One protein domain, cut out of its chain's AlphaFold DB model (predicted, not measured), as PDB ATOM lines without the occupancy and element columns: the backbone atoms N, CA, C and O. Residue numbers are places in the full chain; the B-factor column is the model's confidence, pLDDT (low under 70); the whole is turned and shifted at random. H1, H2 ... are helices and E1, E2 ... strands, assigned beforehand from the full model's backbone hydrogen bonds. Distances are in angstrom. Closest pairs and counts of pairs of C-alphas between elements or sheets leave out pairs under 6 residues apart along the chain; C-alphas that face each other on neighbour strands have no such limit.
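This is residues 3 to 126 of the 127 residues of an uncharacterized protein of Chloroflexi bacterium RBG_16_48_8 (UniProt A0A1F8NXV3). Two helices, H2 and H4, pack side by side, and a third, H3, runs back alongside them at a looser distance; a short helix, H1, sits by the last turns of H2, and a long unnamed arch, residues 12 to 33, swings from H1 to a small strand hairpin, E1 and E2, set off from the helices. Residues 17 to 29 of the arch stand free of the body, and so do residues 120 to 126, of which 120 to 124 belong to H5. The printed part has 124 residues with five named helices and two named strands, in the order H1, E1, E2, H2, H3, H4, H5; the sheet is E1 - E2, antiparallel, and the class is mostly helix. The whole is loose, with a radius of gyration of the C-alphas of 17.1 A, and spans 47 by 41 by 36 A.

Begin at H1, residues 3 to 11, and look ahead to H2, residues 48 to 65: they only just touch, with 3 pairs of C-alphas within 8 A. H2 touches H1 with residues 61 to 65 alone, and the closest C-alphas of the two are those of Glu 4 and Met 61, 6.3 A apart. The two run the same way at a shallow tilt of 7 degrees. Next find the hairpin of E1, residues 34 to 36, and E2, residues 39 to 41, antiparallel at 154 degrees between their directions. Across it N 34 and O 41 are 3.0 A apart and N 41 and O 34 are 2.9 A apart, both within hydrogen-bond range. E1 is apart from H2, and both strands are apart from H3, residues 70 to 90. H3 and H2 are close but not clearly touching, the closest C-alphas being those of Ile 62 and Leu 73 at 6.8 A; they run opposite ways at a shallow tilt of 17 degrees. H4, residues 94 to 109, touches H2 with 40 pairs of C-alphas within 8 A, the closest being Arg 56 and Gly 108 at 4.3 A. They run the same way at a shallow tilt of 32 degrees, only just short of steep. H3 and H4 are close but not clearly touching, with the C-alphas of Leu 88 and Arg 94 closest at 6.1 A. H5, residues 118 to 124, is apart from H4; it is close to H2 but not clearly touching, with the C-alphas of Glu 49 and Trp 118 closest at 7.9 A, at a steep tilt of 67 degrees. In H1, H2, H3 and H4 every O i to N i+4 pair is within hydrogen-bond range; in H5 1 of 3 is, and 1 of 4 of its O i to N i+3 pairs.

Find C-alpha 3 at (25.260, -13.661, -6.531), where H1 begins; it runs 12.2 A to C-alpha 11. E1 and E2 come next, with three residues each. From C-alpha 48 at (4.958, -10.028, -10.004), H2 runs 25.5 A to C-alpha 65. H3, the longest helix with 21 residues, covers 30.1 A from C-alpha 70 to C-alpha 90, and H4 covers 22.5 A from C-alpha 94 to C-alpha 109. H5 ends at C-alpha 124, (9.466, 9.657, -11.786), 10.5 A from C-alpha 118.

The two C-alphas farthest apart are those of His 12 and Gly 37, 49.0 A. The printed part has no cut. The link from H1 to E1, 22 residues, is long; those from E1 to E2, H2 to H3 and H3 to H4 are tight. Without the free stretches the body has 104 residues and spans 49 by 32 by 22 A. The mean pLDDT of the printed part is 83.5; look for values under 70 at residues 28 to 36, 39 to 45, 92 and 118 to 126.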
ATOM      1  N   THR A   3      24.820 -12.362  -6.005       92.94
ATOM      2  CA  THR A   3      25.260 -13.661  -6.531       92.94
ATOM      3  C   THR A   3      26.035 -13.541  -7.846       92.94
ATOM      4  O   THR A   3      27.058 -14.196  -7.995       92.94
ATOM      5  N   GLU A   4      25.593 -12.688  -8.779       94.56
ATOM      6  CA  GLU A   4      26.295 -12.453 -10.054       94.56
ATOM      7  C   GLU A   4      27.703 -11.920  -9.801       94.56
ATOM      8  O   GLU A   4      28.665 -12.423 -10.371       94.56
ATOM      9  N   PHE A   5      27.823 -10.942  -8.904       95.12
ATOM     10  CA  PHE A   5      29.105 -10.334  -8.574       95.12
ATOM     11  C   PHE A   5      30.054 -11.351  -7.936       95.12
ATOM     12  O   PHE A   5      31.218 -11.439  -8.322       95.12
ATOM     13  N   CYS A   6      29.544 -12.177  -7.022       95.56
ATOM     14  CA  CYS A   6      30.305 -13.269  -6.426       95.56
ATOM     15  C   CYS A   6      30.793 -14.274  -7.481       95.56
ATOM     16  O   CYS A   6      31.976 -14.605  -7.506       95.56
ATOM     17  N   LEU A   7      29.915 -14.733  -8.378       96.12
ATOM     18  CA  LEU A   7      30.285 -15.671  -9.446       96.12
ATOM     19  C   LEU A   7      31.328 -15.070 -10.390       96.12
ATOM     20  O   LEU A   7      32.287 -15.749 -10.751       96.12
ATOM     21  N   ARG A   8      31.187 -13.784 -10.726       96.50
ATOM     22  CA  ARG A   8      32.156 -13.042 -11.534       96.50
ATOM     23  C   ARG A   8      33.518 -12.950 -10.862       96.50
ATOM     24  O   ARG A   8      34.532 -13.156 -11.516       96.50
ATOM     25  N   LEU A   9      33.575 -12.654  -9.567       96.88
ATOM     26  CA  LEU A   9      34.843 -12.631  -8.836       96.88
ATOM     27  C   LEU A   9      35.498 -14.017  -8.823       96.88
ATOM     28  O   LEU A   9      36.682 -14.143  -9.136       96.88
ATOM     29  N   LEU A  10      34.724 -15.062  -8.529       96.00
ATOM     30  CA  LEU A  10      35.226 -16.435  -8.537       96.00
ATOM     31  C   LEU A  10      35.741 -16.849  -9.923       96.00
ATOM     32  O   LEU A  10      36.787 -17.486 -10.007       96.00
ATOM     33  N   SER A  11      35.069 -16.444 -11.009       95.62
ATOM     34  CA  SER A  11      35.490 -16.781 -12.378       95.62
ATOM     35  C   SER A  11      36.803 -16.108 -12.788       95.62
ATOM     36  O   SER A  11      37.438 -16.541 -13.741       95.62
ATOM     37  N   HIS A  12      37.218 -15.056 -12.076       96.19
ATOM     38  CA  HIS A  12      38.503 -14.376 -12.262       96.19
ATOM     39  C   HIS A  12      39.563 -14.823 -11.235       96.19
ATOM     40  O   HIS A  12      40.605 -14.187 -11.109       96.19
ATOM     41  N   GLY A  13      39.312 -15.900 -10.478       96.38
ATOM     42  CA  GLY A  13      40.272 -16.466  -9.524       96.38
ATOM     43  C   GLY A  13      40.343 -15.750  -8.170       96.38
ATOM     44  O   GLY A  13      41.194 -16.086  -7.341       96.38
ATOM     45  N   TYR A  14      39.452 -14.789  -7.903       97.88
ATOM     46  CA  TYR A  14      39.371 -14.154  -6.588       97.88
ATOM     47  C   TYR A  14      38.763 -15.100  -5.549       97.88
ATOM     48  O   TYR A  14      38.006 -16.020  -5.860       97.88
ATOM     49  N   LYS A  15      39.070 -14.846  -4.274       95.62
ATOM     50  CA  LYS A  15      38.522 -15.590  -3.133       95.62
ATOM     51  C   LYS A  15      37.487 -14.741  -2.409       95.62
ATOM     52  O   LYS A  15      37.758 -13.595  -2.062       95.62
ATOM     53  N   ILE A  16      36.334 -15.333  -2.117       94.81
ATOM     54  CA  ILE A  16      35.294 -14.714  -1.292       94.81
ATOM     55  C   ILE A  16      35.502 -15.145   0.161       94.81
ATOM     56  O   ILE A  16      35.681 -16.331   0.447       94.81
ATOM     57  N   ARG A  17      35.499 -14.178   1.083       94.69
ATOM     58  CA  ARG A  17      35.641 -14.390   2.529       94.69
ATOM     59  C   ARG A  17      34.506 -13.686   3.262       94.69
ATOM     60  O   ARG A  17      34.058 -12.628   2.834       94.69
ATOM     61  N   VAL A  18      34.073 -14.270   4.374       93.88
ATOM     62  CA  VAL A  18      33.102 -13.665   5.290       93.88
ATOM     63  C   VAL A  18      33.857 -13.252   6.549       93.88
ATOM     64  O   VAL A  18      34.550 -14.075   7.142       93.88
ATOM     65  N   ALA A  19      33.747 -11.982   6.936       95.19
ATOM     66  CA  ALA A  19      34.309 -11.480   8.186       95.19
ATOM     67  C   ALA A  19      33.309 -11.735   9.321       95.19
ATOM     68  O   ALA A  19      32.369 -10.966   9.498       95.19
ATOM     69  N   CYS A  20      33.490 -12.831  10.062       92.88
ATOM     70  CA  CYS A  20      32.545 -13.271  11.098       92.88
ATOM     71  C   CYS A  20      32.354 -12.249  12.233       92.88
ATOM     72  O   CYS A  20      31.270 -12.176  12.806       92.88
ATOM     73  N   ASP A  21      33.380 -11.445  12.524       95.50
ATOM     74  CA  ASP A  21      33.336 -10.429  13.582       95.50
ATOM     75  C   ASP A  21      32.694  -9.110  13.128       95.50
ATOM     76  O   ASP A  21      32.295  -8.286  13.955       95.50
ATOM     77  N   ALA A  22      32.550  -8.902  11.816       94.12
ATOM     78  CA  ALA A  22      31.901  -7.718  11.277       94.12
ATOM     79  C   ALA A  22      30.378  -7.847  11.423       94.12
ATOM     80  O   ALA A  22      29.732  -8.660  10.760       94.12
ATOM     81  N   ARG A  23      29.780  -7.019  12.287       91.50
ATOM     82  CA  ARG A  23      28.328  -7.000  12.503       91.50
ATOM     83  C   ARG A  23      27.665  -5.947  11.625       91.50
ATOM     84  O   ARG A  23      27.892  -4.755  11.800       91.50
ATOM     85  N   LEU A  24      26.798  -6.393  10.717       89.88
ATOM     86  CA  LEU A  24      25.923  -5.517   9.941       89.88
ATOM     87  C   LEU A  24      24.511  -5.547  10.532       89.88
ATOM     88  O   LEU A  24      23.799  -6.546  10.428       89.88
ATOM     89  N   HIS A  25      24.092  -4.440  11.137       88.81
ATOM     90  CA  HIS A  25      22.713  -4.281  11.584       88.81
ATOM     91  C   HIS A  25      21.830  -3.985  10.373       88.81
ATOM     92  O   HIS A  25      21.913  -2.910   9.785       88.81
ATOM     93  N   HIS A  26      20.984  -4.942   9.997       83.19
ATOM     94  CA  HIS A  26      20.035  -4.768   8.906       83.19
ATOM     95  C   HIS A  26      18.623  -5.155   9.337       83.19
ATOM     96  O   HIS A  26      18.407  -6.141  10.042       83.19
ATOM     97  N   THR A  27      17.644  -4.373   8.900       76.69
ATOM     98  CA  THR A  27      16.230  -4.678   9.082       76.69
ATOM     99  C   THR A  27      15.724  -5.371   7.825       76.69
ATOM    100  O   THR A  27      15.730  -4.819   6.726       76.69
ATOM    101  N   PHE A  28      15.279  -6.621   7.956       64.31
ATOM    102  CA  PHE A  28      14.555  -7.263   6.865       64.31
ATOM    103  C   PHE A  28      13.212  -6.550   6.682       64.31
ATOM    104  O   PHE A  28      12.368  -6.578   7.577       64.31
ATOM    105  N   GLY A  29      13.012  -5.917   5.525       62.00
ATOM    106  CA  GLY A  29      11.780  -5.193   5.223       62.00
ATOM    107  C   GLY A  29      10.522  -6.058   5.377       62.00
ATOM    108  O   GLY A  29      10.524  -7.234   5.021       62.00
ATOM    109  N   ASN A  30       9.470  -5.447   5.933       57.50
ATOM    110  CA  ASN A  30       8.045  -5.811   5.934       57.50
ATOM    111  C   ASN A  30       7.681  -7.299   5.678       57.50
ATOM    112  O   ASN A  30       6.834  -7.615   4.836       57.50
ATOM    113  N   ARG A  31       8.297  -8.243   6.408       61.84
ATOM    114  CA  ARG A  31       7.931  -9.667   6.343       61.84
ATOM    115  C   ARG A  31       6.566  -9.861   6.997       61.84
ATOM    116  O   ARG A  31       6.460  -9.991   8.213       61.84
ATOM    117  N   LYS A  32       5.508  -9.902   6.191       63.78
ATOM    118  CA  LYS A  32       4.161 -10.199   6.686       63.78
ATOM    119  C   LYS A  32       4.095 -11.670   7.119       63.78
ATOM    120  O   LYS A  32       4.402 -12.577   6.349       63.78
ATOM    121  N   ARG A  33       3.703 -11.920   8.367       66.19
ATOM    122  CA  ARG A  33       3.476 -13.273   8.895       66.19
ATOM    123  C   ARG A  33       2.138 -13.796   8.364       66.19
ATOM    124  O   ARG A  33       1.127 -13.115   8.510       66.19
ATOM    125  N   LYS A  34       2.105 -15.005   7.793       63.69
ATOM    126  CA  LYS A  34       0.853 -15.737   7.533       63.69
ATOM    127  C   LYS A  34       0.794 -17.000   8.388       63.69
ATOM    128  O   LYS A  34       1.804 -17.658   8.633       63.69
ATOM    129  N   ARG A  35      -0.408 -17.327   8.857       65.06
ATOM    130  CA  ARG A  35      -0.693 -18.527   9.646       65.06
ATOM    131  C   ARG A  35      -1.684 -19.391   8.876       65.06
ATOM    132  O   ARG A  35      -2.696 -18.879   8.411       65.06
ATOM    133  N   TRP A  36      -1.387 -20.678   8.745       63.28
ATOM    134  CA  TRP A  36      -2.312 -21.687   8.232       63.28
ATOM    135  C   TRP A  36      -2.354 -22.836   9.243       63.28
ATOM    136  O   TRP A  36      -1.415 -23.623   9.350       63.28
ATOM    137  N   GLY A  37      -3.398 -22.854  10.078       71.50
ATOM    138  CA  GLY A  37      -3.517 -23.788  11.203       71.50
ATOM    139  C   GLY A  37      -2.355 -23.671  12.216       71.50
ATOM    140  O   GLY A  37      -2.061 -22.558  12.680       71.50
ATOM    141  N   PRO A  38      -1.682 -24.782  12.585       72.50
ATOM    142  CA  PRO A  38      -0.514 -24.755  13.472       72.50
ATOM    143  C   PRO A  38       0.753 -24.225  12.776       72.50
ATOM    144  O   PRO A  38       1.720 -23.868  13.447       72.50
ATOM    145  N   PHE A  39       0.758 -24.114  11.444       60.12
ATOM    146  CA  PHE A  39       1.931 -23.706  10.681       60.12
ATOM    147  C   PHE A  39       2.002 -22.181  10.538       60.12
ATOM    148  O   PHE A  39       1.091 -21.524  10.025       60.12
ATOM    149  N   THR A  40       3.117 -21.597  10.980       59.16
ATOM    150  CA  THR A  40       3.469 -20.199  10.700       59.16
ATOM    151  C   THR A  40       4.464 -20.171   9.551       59.16
ATOM    152  O   THR A  40       5.508 -20.812   9.626       59.16
ATOM    153  N   PHE A  41       4.176 -19.398   8.507       63.56
ATOM    154  CA  PHE A  41       5.106 -19.187   7.406       63.56
ATOM    155  C   PHE A  41       5.265 -17.701   7.101       63.56
ATOM    156  O   PHE A  41       4.388 -16.874   7.354       63.56
ATOM    157  N   TYR A  42       6.425 -17.377   6.542       61.53
ATOM    158  CA  TYR A  42       6.759 -16.056   6.035       61.53
ATOM    159  C   TYR A  42       6.783 -16.177   4.510       61.53
ATOM    160  O   TYR A  42       7.763 -16.683   3.951       61.53
ATOM    161  N   PRO A  43       5.678 -15.859   3.816       60.31
ATOM    162  CA  PRO A  43       5.689 -15.756   2.367       60.31
ATOM    163  C   PRO A  43       6.656 -14.649   1.977       60.31
ATOM    164  O   PRO A  43       6.720 -13.607   2.630       60.31
ATOM    165  N   THR A  44       7.404 -14.860   0.903       59.72
ATOM    166  CA  THR A  44       8.342 -13.853   0.407       59.72
ATOM    167  C   THR A  44       7.608 -12.628  -0.153       59.72
ATOM    168  O   THR A  44       8.225 -11.576  -0.278       59.72
ATOM    169  N   PHE A  45       6.302 -12.749  -0.466       64.00
ATOM    170  CA  PHE A  45       5.416 -11.686  -0.969       64.00
ATOM    171  C   PHE A  45       6.042 -10.838  -2.079       64.00
ATOM    172  O   PHE A  45       5.719  -9.663  -2.241       64.00
ATOM    173  N   HIS A  46       6.936 -11.431  -2.867       73.19
ATOM    174  CA  HIS A  46       7.499 -10.742  -4.011       73.19
ATOM    175  C   HIS A  46       6.367 -10.412  -4.975       73.19
ATOM    176  O   HIS A  46       5.519 -11.264  -5.274       73.19
ATOM    177  N   SER A  47       6.343  -9.158  -5.404       82.31
ATOM    178  CA  SER A  47       5.412  -8.691  -6.411       82.31
ATOM    179  C   SER A  47       5.701  -9.396  -7.749       82.31
ATOM    180  O   SER A  47       6.806  -9.926  -7.940       82.31
ATOM    181  N   PRO A  48       4.730  -9.467  -8.673       85.38
ATOM    182  CA  PRO A  48       4.958 -10.028 -10.004       85.38
ATOM    183  C   PRO A  48       6.169  -9.398 -10.713       85.38
ATOM    184  O   PRO A  48       6.980 -10.107 -11.303       85.38
ATOM    185  N   GLU A  49       6.367  -8.089 -10.569       87.31
ATOM    186  CA  GLU A  49       7.495  -7.336 -11.128       87.31
ATOM    187  C   GLU A  49       8.830  -7.875 -10.608       87.31
ATOM    188  O   GLU A  49       9.767  -8.131 -11.372       87.31
ATOM    189  N   ARG A  50       8.905  -8.140  -9.298       85.88
ATOM    190  CA  ARG A  50      10.097  -8.723  -8.685       85.88
ATOM    191  C   ARG A  50      10.359 -10.137  -9.197       85.88
ATOM    192  O   ARG A  50      11.517 -10.481  -9.444       85.88
ATOM    193  N   TRP A  51       9.313 -10.939  -9.376       89.56
ATOM    194  CA  TRP A  51       9.419 -12.278  -9.956       89.56
ATOM    195  C   TRP A  51       9.934 -12.258 -11.395       89.56
ATOM    196  O   TRP A  51      10.820 -13.050 -11.717       89.56
ATOM    197  N   TYR A  52       9.464 -11.310 -12.207       91.69
ATOM    198  CA  TYR A  52       9.985 -11.059 -13.550       91.69
ATOM    199  C   TYR A  52      11.485 -10.727 -13.523       91.69
ATOM    200  O   TYR A  52      12.270 -11.339 -14.246       91.69
ATOM    201  N   THR A  53      11.922  -9.796 -12.668       90.31
ATOM    202  CA  THR A  53      13.345  -9.419 -12.593       90.31
ATOM    203  C   THR A  53      14.224 -10.573 -12.124       90.31
ATOM    204  O   THR A  53      15.305 -10.778 -12.677       90.31
ATOM    205  N   ILE A  54      13.783 -11.328 -11.112       90.88
ATOM    206  CA  ILE A  54      14.530 -12.481 -10.593       90.88
ATOM    207  C   ILE A  54      14.686 -13.541 -11.683       90.88
ATOM    208  O   ILE A  54      15.808 -13.985 -11.923       90.88
ATOM    209  N   SER A  55      13.600 -13.930 -12.360       93.06
ATOM    210  CA  SER A  55      13.662 -14.979 -13.383       93.06
ATOM    211  C   SER A  55      14.509 -14.554 -14.581       93.06
ATOM    212  O   SER A  55      15.356 -15.322 -15.034       93.06
ATOM    213  N   ARG A  56      14.380 -13.299 -15.022       93.44
ATOM    214  CA  ARG A  56      15.190 -12.736 -16.106       93.44
ATOM    215  C   ARG A  56      16.683 -12.733 -15.790       93.44
ATOM    216  O   ARG A  56      17.485 -13.219 -16.584       93.44
ATOM    217  N   ASN A  57      17.056 -12.220 -14.617       92.69
ATOM    218  CA  ASN A  57      18.456 -12.148 -14.198       92.69
ATOM    219  C   ASN A  57      19.046 -13.543 -13.953       92.69
ATOM    220  O   ASN A  57      20.213 -13.777 -14.258       92.69
ATOM    221  N   ARG A  58      18.240 -14.484 -13.448       94.19
ATOM    222  CA  ARG A  58      18.646 -15.879 -13.260       94.19
ATOM    223  C   ARG A  58      19.085 -16.523 -14.566       94.19
ATOM    224  O   ARG A  58      20.149 -17.130 -14.589       94.19
ATOM    225  N   ILE A  59      18.309 -16.378 -15.643       95.31
ATOM    226  CA  ILE A  59      18.681 -16.957 -16.941       95.31
ATOM    227  C   ILE A  59      20.021 -16.408 -17.424       95.31
ATOM    228  O   ILE A  59      20.861 -17.184 -17.877       95.31
ATOM    229  N   GLN A  60      20.267 -15.108 -17.252       93.69
ATOM    230  CA  GLN A  60      21.562 -14.527 -17.593       93.69
ATOM    231  C   GLN A  60      22.703 -15.143 -16.777       93.69
ATOM    232  O   GLN A  60      23.717 -15.532 -17.349       93.69
ATOM    233  N   MET A  61      22.536 -15.285 -15.459       94.94
ATOM    234  CA  MET A  61      23.567 -15.897 -14.616       94.94
ATOM    235  C   MET A  61      23.811 -17.365 -14.981       94.94
ATOM    236  O   MET A  61      24.960 -17.788 -15.041       94.94
ATOM    237  N   ILE A  62      22.758 -18.142 -15.253       95.50
ATOM    238  CA  ILE A  62      22.889 -19.548 -15.662       95.50
ATOM    239  C   ILE A  62      23.674 -19.648 -16.972       95.50
ATOM    240  O   ILE A  62      24.591 -20.457 -17.065       95.50
ATOM    241  N   LYS A  63      23.370 -18.794 -17.958       94.62
ATOM    242  CA  LYS A  63      24.110 -18.749 -19.228       94.62
ATOM    243  C   LYS A  63      25.581 -18.380 -19.033       94.62
ATOM    244  O   LYS A  63      26.441 -18.996 -19.649       94.62
ATOM    245  N   SER A  64      25.869 -17.383 -18.197       94.50
ATOM    246  CA  SER A  64      27.234 -16.880 -18.001       94.50
ATOM    247  C   SER A  64      28.099 -17.782 -17.118       94.50
ATOM    248  O   SER A  64      29.300 -17.878 -17.347       94.50
ATOM    249  N   TYR A  65      27.511 -18.436 -16.113       96.19
ATOM    250  CA  TYR A  65      28.262 -19.069 -15.023       96.19
ATOM    251  C   TYR A  65      27.889 -20.536 -14.769       96.19
ATOM    252  O   TYR A  65      28.629 -21.236 -14.081       96.19
ATOM    253  N   GLY A  66      26.775 -21.034 -15.317       94.38
ATOM    254  CA  GLY A  66      26.224 -22.351 -14.977       94.38
ATOM    255  C   GLY A  66      27.174 -23.514 -15.261       94.38
ATOM    256  O   GLY A  66      27.355 -24.375 -14.404       94.38
ATOM    257  N   CYS A  67      27.835 -23.510 -16.422       94.62
ATOM    258  CA  CYS A  67      28.806 -24.549 -16.780       94.62
ATOM    259  C   CYS A  67      30.097 -24.468 -15.952       94.62
ATOM    260  O   CYS A  67      30.729 -25.489 -15.703       94.62
ATOM    261  N   HIS A  68      30.490 -23.265 -15.522       95.50
ATOM    262  CA  HIS A  68      31.712 -23.064 -14.743       95.50
ATOM    263  C   HIS A  68      31.515 -23.423 -13.260       95.50
ATOM    264  O   HIS A  68      32.445 -23.879 -12.600       95.50
ATOM    265  N   PHE A  69      30.288 -23.279 -12.747       96.38
ATOM    266  CA  PHE A  69      29.940 -23.566 -11.356       96.38
ATOM    267  C   PHE A  69      28.747 -24.536 -11.252       96.38
ATOM    268  O   PHE A  69      27.655 -24.132 -10.836       96.38
ATOM    269  N   PRO A  70      28.928 -25.836 -11.560       94.56
ATOM    270  CA  PRO A  70      27.832 -26.809 -11.593       94.56
ATOM    271  C   PRO A  70      27.155 -27.013 -10.227       94.56
ATOM    272  O   PRO A  70      25.944 -27.205 -10.160       94.56
ATOM    273  N   HIS A  71      27.913 -26.906  -9.129       95.12
ATOM    274  CA  HIS A  71      27.373 -26.962  -7.764       95.12
ATOM    275  C   HIS A  71      26.442 -25.783  -7.451       95.12
ATOM    276  O   HIS A  71      25.424 -25.947  -6.784       95.12
ATOM    277  N   TRP A  72      26.779 -24.585  -7.935       95.69
ATOM    278  CA  TRP A  72      25.901 -23.426  -7.795       95.69
ATOM    279  C   TRP A  72      24.658 -23.582  -8.675       95.69
ATOM    280  O   TRP A  72      23.550 -23.316  -8.213       95.69
ATOM    281  N   LEU A  73      24.824 -24.059  -9.912       96.62
ATOM    282  CA  LEU A  73      23.711 -24.291 -10.827       96.62
ATOM    283  C   LEU A  73      22.698 -25.286 -10.247       96.62
ATOM    284  O   LEU A  73      21.500 -25.008 -10.256       96.62
ATOM    285  N   SER A  74      23.158 -26.419  -9.709       96.06
ATOM    286  CA  SER A  74      22.268 -27.417  -9.105       96.06
ATOM    287  C   SER A  74      21.518 -26.851  -7.898       96.06
ATOM    288  O   SER A  74      20.297 -27.004  -7.813       96.06
ATOM    289  N   TYR A  75      22.210 -26.120  -7.019       95.31
ATOM    290  CA  TYR A  75      21.584 -25.410  -5.906       95.31
ATOM    291  C   TYR A  75      20.517 -24.415  -6.387       95.31
ATOM    292  O   TYR A  75      19.398 -24.424  -5.875       95.31
ATOM    293  N   GLU A  76      20.822 -23.588  -7.390       94.56
ATOM    294  CA  GLU A  76      19.897 -22.577  -7.915       94.56
ATOM    295  C   GLU A  76      18.641 -23.220  -8.524       94.56
ATOM    296  O   GLU A  76      17.533 -22.721  -8.311       94.56
ATOM    297  N   LEU A  77      18.778 -24.345  -9.236       93.94
ATOM    298  CA  LEU A  77      17.646 -25.085  -9.803       93.94
ATOM    299  C   LEU A  77      16.743 -25.669  -8.709       93.94
ATOM    300  O   LEU A  77      15.525 -25.479  -8.756       93.94
ATOM    301  N   VAL A  78      17.327 -26.314  -7.693       95.75
ATOM    302  CA  VAL A  78      16.575 -26.880  -6.558       95.75
ATOM    303  C   VAL A  78      15.887 -25.774  -5.757       95.75
ATOM    304  O   VAL A  78      14.688 -25.861  -5.483       95.75
ATOM    305  N   ALA A  79      16.606 -24.697  -5.432       91.56
ATOM    306  CA  ALA A  79      16.057 -23.551  -4.714       91.56
ATOM    307  C   ALA A  79      14.914 -22.891  -5.502       91.56
ATOM    308  O   ALA A  79      13.872 -22.560  -4.934       91.56
ATOM    309  N   THR A  80      15.064 -22.751  -6.821       90.75
ATOM    310  CA  THR A  80      14.010 -22.225  -7.696       90.75
ATOM    311  C   THR A  80      12.767 -23.103  -7.671       90.75
ATOM    312  O   THR A  80      11.670 -22.583  -7.462       90.75
ATOM    313  N   GLY A  81      12.932 -24.417  -7.843       90.81
ATOM    314  CA  GLY A  81      11.830 -25.377  -7.787       90.81
ATOM    315  C   GLY A  81      11.099 -25.321  -6.447       90.81
ATOM    316  O   GLY A  81       9.873 -25.223  -6.411       90.81
ATOM    317  N   TYR A  82      11.844 -25.263  -5.342       89.75
ATOM    318  CA  TYR A  82      11.277 -25.141  -4.001       89.75
ATOM    319  C   TYR A  82      10.417 -23.879  -3.834       89.75
ATOM    320  O   TYR A  82       9.289 -23.951  -3.338       89.75
ATOM    321  N   VAL A  83      10.908 -22.711  -4.270       86.06
ATOM    322  CA  VAL A  83      10.129 -21.468  -4.142       86.06
ATOM    323  C   VAL A  83       8.917 -21.467  -5.078       86.06
ATOM    324  O   VAL A  83       7.856 -20.993  -4.673       86.06
ATOM    325  N   LEU A  84       9.028 -22.038  -6.281       86.62
ATOM    326  CA  LEU A  84       7.899 -22.200  -7.202       86.62
ATOM    327  C   LEU A  84       6.780 -23.047  -6.590       86.62
ATOM    328  O   LEU A  84       5.631 -22.609  -6.559       86.62
ATOM    329  N   VAL A  85       7.114 -24.212  -6.028       87.19
ATOM    330  CA  VAL A  85       6.140 -25.076  -5.343       87.19
ATOM    331  C   VAL A  85       5.472 -24.321  -4.192       87.19
ATOM    332  O   VAL A  85       4.248 -24.323  -4.071       87.19
ATOM    333  N   ARG A  86       6.243 -23.587  -3.376       82.88
ATOM    334  CA  ARG A  86       5.668 -22.774  -2.292       82.88
ATOM    335  C   ARG A  86       4.753 -21.659  -2.797       82.88
ATOM    336  O   ARG A  86       3.698 -21.452  -2.198       82.88
ATOM    337  N   MET A  87       5.120 -20.952  -3.865       83.25
ATOM    338  CA  MET A  87       4.279 -19.913  -4.476       83.25
ATOM    339  C   MET A  87       2.933 -20.504  -4.917       83.25
ATOM    340  O   MET A  87       1.884 -19.956  -4.577       83.25
ATOM    341  N   LEU A  88       2.964 -21.650  -5.607       81.62
ATOM    342  CA  LEU A  88       1.769 -22.338  -6.101       81.62
ATOM    343  C   LEU A  88       0.836 -22.799  -4.978       81.62
ATOM    344  O   LEU A  88      -0.382 -22.755  -5.146       81.62
ATOM    345  N   LEU A  89       1.385 -23.224  -3.840       80.56
ATOM    346  CA  LEU A  89       0.591 -23.731  -2.719       80.56
ATOM    347  C   LEU A  89       0.054 -22.629  -1.795       80.56
ATOM    348  O   LEU A  89      -0.975 -22.834  -1.158       80.56
ATOM    349  N   THR A  90       0.734 -21.481  -1.680       70.75
ATOM    350  CA  THR A  90       0.499 -20.553  -0.550       70.75
ATOM    351  C   THR A  90       0.039 -19.145  -0.916       70.75
ATOM    352  O   THR A  90      -0.439 -18.417  -0.039       70.75
ATOM    353  N   GLU A  91       0.185 -18.720  -2.171       74.94
ATOM    354  CA  GLU A  91      -0.139 -17.350  -2.577       74.94
ATOM    355  C   GLU A  91      -1.477 -17.271  -3.321       74.94
ATOM    356  O   GLU A  91      -1.915 -18.231  -3.945       74.94
ATOM    357  N   ASN A  92      -2.167 -16.131  -3.238       69.50
ATOM    358  CA  ASN A  92      -3.464 -15.950  -3.899       69.50
ATOM    359  C   ASN A  92      -3.281 -15.478  -5.355       69.50
ATOM    360  O   ASN A  92      -3.906 -16.028  -6.254       69.50
ATOM    361  N   ASP A  93      -2.325 -14.575  -5.615       76.38
ATOM    362  CA  ASP A  93      -2.063 -13.982  -6.945       76.38
ATOM    363  C   ASP A  93      -1.122 -14.828  -7.824       76.38
ATOM    364  O   ASP A  93      -0.223 -14.321  -8.502       76.38
ATOM    365  N   ARG A  94      -1.292 -16.153  -7.784       81.31
ATOM    366  CA  ARG A  94      -0.378 -17.139  -8.395       81.31
ATOM    367  C   ARG A  94      -0.215 -16.907  -9.892       81.31
ATOM    368  O   ARG A  94       0.900 -16.907 -10.398       81.31
ATOM    369  N   LEU A  95      -1.326 -16.672 -10.592       85.44
ATOM    370  CA  LEU A  95      -1.354 -16.542 -12.050       85.44
ATOM    371  C   LEU A  95      -0.517 -15.355 -12.538       85.44
ATOM    372  O   LEU A  95       0.292 -15.510 -13.450       85.44
ATOM    373  N   ALA A  96      -0.649 -14.195 -11.888       86.94
ATOM    374  CA  ALA A  96       0.131 -13.009 -12.229       86.94
ATOM    375  C   ALA A  96       1.636 -13.249 -12.025       86.94
ATOM    376  O   ALA A  96       2.453 -12.869 -12.863       86.94
ATOM    377  N   LYS A  97       2.011 -13.942 -10.945       88.38
ATOM    378  CA  LYS A  97       3.415 -14.250 -10.632       88.38
ATOM    379  C   LYS A  97       4.011 -15.297 -11.564       88.38
ATOM    380  O   LYS A  97       5.150 -15.134 -11.991       88.38
ATOM    381  N   ILE A  98       3.248 -16.330 -11.920       89.06
ATOM    382  CA  ILE A  98       3.656 -17.338 -12.906       89.06
ATOM    383  C   ILE A  98       3.850 -16.678 -14.272       89.06
ATOM    384  O   ILE A  98       4.890 -16.867 -14.892       89.06
ATOM    385  N   SER A  99       2.893 -15.857 -14.710       91.25
ATOM    386  CA  SER A  99       2.997 -15.106 -15.965       91.25
ATOM    387  C   SER A  99       4.248 -14.223 -15.987       91.25
ATOM    388  O   SER A  99       5.050 -14.294 -16.918       91.25
ATOM    389  N   ALA A 100       4.485 -13.461 -14.915       91.56
ATOM    390  CA  ALA A 100       5.672 -12.626 -14.790       91.56
ATOM    391  C   ALA A 100       6.974 -13.445 -14.790       91.56
ATOM    392  O   ALA A 100       7.951 -13.058 -15.434       91.56
ATOM    393  N   LEU A 101       6.982 -14.604 -14.128       92.06
ATOM    394  CA  LEU A 101       8.117 -15.519 -14.113       92.06
ATOM    395  C   LEU A 101       8.422 -16.073 -15.508       92.06
ATOM    396  O   LEU A 101       9.585 -16.036 -15.915       92.06
ATOM    397  N   ILE A 102       7.406 -16.540 -16.241       92.94
ATOM    398  CA  ILE A 102       7.536 -17.050 -17.614       92.94
ATOM    399  C   ILE A 102       8.047 -15.941 -18.532       92.94
ATOM    400  O   ILE A 102       9.040 -16.134 -19.232       92.94
ATOM    401  N   LYS A 103       7.433 -14.755 -18.472       93.00
ATOM    402  CA  LYS A 103       7.843 -13.597 -19.271       93.00
ATOM    403  C   LYS A 103       9.293 -13.200 -18.988       93.00
ATOM    404  O   LYS A 103      10.062 -12.992 -19.920       93.00
ATOM    405  N   GLY A 104       9.690 -13.136 -17.717       92.62
ATOM    406  CA  GLY A 104      11.065 -12.803 -17.338       92.62
ATOM    407  C   GLY A 104      12.062 -13.865 -17.792       92.62
ATOM    408  O   GLY A 104      13.122 -13.527 -18.309       92.62
ATOM    409  N   THR A 105      11.690 -15.143 -17.697       94.12
ATOM    410  CA  THR A 105      12.492 -16.263 -18.210       94.12
ATOM    411  C   THR A 105      12.718 -16.119 -19.714       94.12
ATOM    412  O   THR A 105      13.862 -16.151 -20.165       94.12
ATOM    413  N   TRP A 106      11.649 -15.886 -20.481       94.31
ATOM    414  CA  TRP A 106      11.714 -15.682 -21.928       94.31
ATOM    415  C   TRP A 106      12.595 -14.488 -22.305       94.31
ATOM    416  O   TRP A 106      13.526 -14.630 -23.095       94.31
ATOM    417  N   ASP A 107      12.374 -13.329 -21.683       93.12
ATOM    418  CA  ASP A 107      13.168 -12.124 -21.938       93.12
ATOM    419  C   ASP A 107      14.650 -12.316 -21.575       93.12
ATOM    420  O   ASP A 107      15.530 -11.788 -22.259       93.12
ATOM    421  N   GLY A 108      14.943 -13.105 -20.536       91.75
ATOM    422  CA  GLY A 108      16.305 -13.499 -20.176       91.75
ATOM    423  C   GLY A 108      16.946 -14.397 -21.239       91.75
ATOM    424  O   GLY A 108      18.127 -14.249 -21.565       91.75
ATOM    425  N   PHE A 109      16.164 -15.286 -21.859       93.56
ATOM    426  CA  PHE A 109      16.633 -16.047 -23.014       93.56
ATOM    427  C   PHE A 109      16.884 -15.153 -24.230       93.56
ATOM    428  O   PHE A 109      17.915 -15.330 -24.878       93.56
ATOM    429  N   SER A 110      16.029 -14.157 -24.477       91.00
ATOM    430  CA  SER A 110      16.180 -13.173 -25.559       91.00
ATOM    431  C   SER A 110      17.249 -12.097 -25.305       91.00
ATOM    432  O   SER A 110      17.460 -11.250 -26.167       91.00
ATOM    433  N   GLY A 111      17.905 -12.080 -24.138       85.44
ATOM    434  CA  GLY A 111      18.959 -11.107 -23.817       85.44
ATOM    435  C   GLY A 111      18.457  -9.688 -23.511       85.44
ATOM    436  O   GLY A 111      19.244  -8.741 -23.503       85.44
ATOM    437  N   LYS A 112      17.162  -9.504 -23.225       81.12
ATOM    438  CA  LYS A 112      16.569  -8.191 -22.915       81.12
ATOM    439  C   LYS A 112      16.849  -7.784 -21.467       81.12
ATOM    440  O   LYS A 112      15.978  -7.851 -20.603       81.12
ATOM    441  N   LEU A 113      18.074  -7.352 -21.185       77.31
ATOM    442  CA  LEU A 113      18.529  -7.028 -19.822       77.31
ATOM    443  C   LEU A 113      18.303  -5.566 -19.404       77.31
ATOM    444  O   LEU A 113      18.587  -5.213 -18.259       77.31
ATOM    445  N   GLY A 114      17.758  -4.727 -20.292       75.81
ATOM    446  CA  GLY A 114      17.453  -3.322 -20.009       75.81
ATOM    447  C   GLY A 114      16.496  -3.127 -18.825       75.81
ATOM    448  O   GLY A 114      15.831  -4.068 -18.371       75.81
ATOM    449  N   ARG A 115      16.418  -1.898 -18.299       72.94
ATOM    450  CA  ARG A 115      15.449  -1.570 -17.243       72.94
ATOM    451  C   ARG A 115      14.031  -1.845 -17.764       72.94
ATOM    452  O   ARG A 115      13.696  -1.362 -18.844       72.94
ATOM    453  N   PRO A 116      13.223  -2.653 -17.062       71.62
ATOM    454  CA  PRO A 116      11.843  -2.863 -17.470       71.62
ATOM    455  C   PRO A 116      11.043  -1.565 -17.306       71.62
ATOM    456  O   PRO A 116      11.368  -0.748 -16.450       71.62
ATOM    457  N   SER A 117       9.998  -1.385 -18.118       70.44
ATOM    458  CA  SER A 117       9.230  -0.132 -18.195       70.44
ATOM    459  C   SER A 117       8.693   0.345 -16.842       70.44
ATOM    460  O   SER A 117       8.834   1.514 -16.515       70.44
ATOM    461  N   TRP A 118       8.194  -0.566 -16.004       68.81
ATOM    462  CA  TRP A 118       7.675  -0.243 -14.667       68.81
ATOM    463  C   TRP A 118       8.734   0.324 -13.704       68.81
ATOM    464  O   TRP A 118       8.389   1.013 -12.752       68.81
ATOM    465  N   ALA A 119      10.024   0.070 -13.947       64.19
ATOM    466  CA  ALA A 119      11.106   0.643 -13.145       64.19
ATOM    467  C   ALA A 119      11.415   2.104 -13.524       64.19
ATOM    468  O   ALA A 119      12.134   2.781 -12.792       64.19
ATOM    469  N   LEU A 120      10.913   2.585 -14.668       60.88
ATOM    470  CA  LEU A 120      11.013   3.989 -15.079       60.88
ATOM    471  C   LEU A 120       9.918   4.827 -14.396       60.88
ATOM    472  O   LEU A 120      10.193   5.935 -13.938       60.88
ATOM    473  N   ASP A 121       8.729   4.248 -14.223       58.50
ATOM    474  CA  ASP A 121       7.589   4.897 -13.561       58.50
ATOM    475  C   ASP A 121       7.825   5.129 -12.056       58.50
ATOM    476  O   ASP A 121       7.293   6.076 -11.478       58.50
ATOM    477  N   GLU A 122       8.625   4.286 -11.394       54.56
ATOM    478  CA  GLU A 122       8.996   4.477  -9.981       54.56
ATOM    479  C   GLU A 122       9.996   5.623  -9.791       54.56
ATOM    480  O   GLU A 122       9.903   6.351  -8.805       54.56
ATOM    481  N   THR A 123      10.921   5.825 -10.737       52.97
ATOM    482  CA  THR A 123      11.909   6.913 -10.650       52.97
ATOM    483  C   THR A 123      11.300   8.301 -10.836       52.97
ATOM    484  O   THR A 123      11.842   9.268 -10.301       52.97
ATOM    485  N   ASP A 124      10.173   8.395 -11.544       49.34
ATOM    486  CA  ASP A 124       9.466   9.657 -11.786       49.34
ATOM    487  C   ASP A 124       8.570  10.070 -10.604       49.34
ATOM    488  O   ASP A 124       8.291  11.244 -10.411       49.34
ATOM    489  N   LYS A 125       8.182   9.116  -9.744       47.47
ATOM    490  CA  LYS A 125       7.411   9.375  -8.510       47.47
ATOM    491  C   LYS A 125       8.265   9.810  -7.316       47.47
ATOM    492  O   LYS A 125       7.723  10.161  -6.272       47.47
ATOM    493  N   THR A 126       9.586   9.713  -7.441       46.69
ATOM    494  CA  THR A 126      10.560  10.113  -6.410       46.69
ATOM    495  C   THR A 126      11.256  11.445  -6.709       46.69
ATOM    496  O   THR A 126      12.177  11.813  -5.980       46.69
TER     497      THR A 126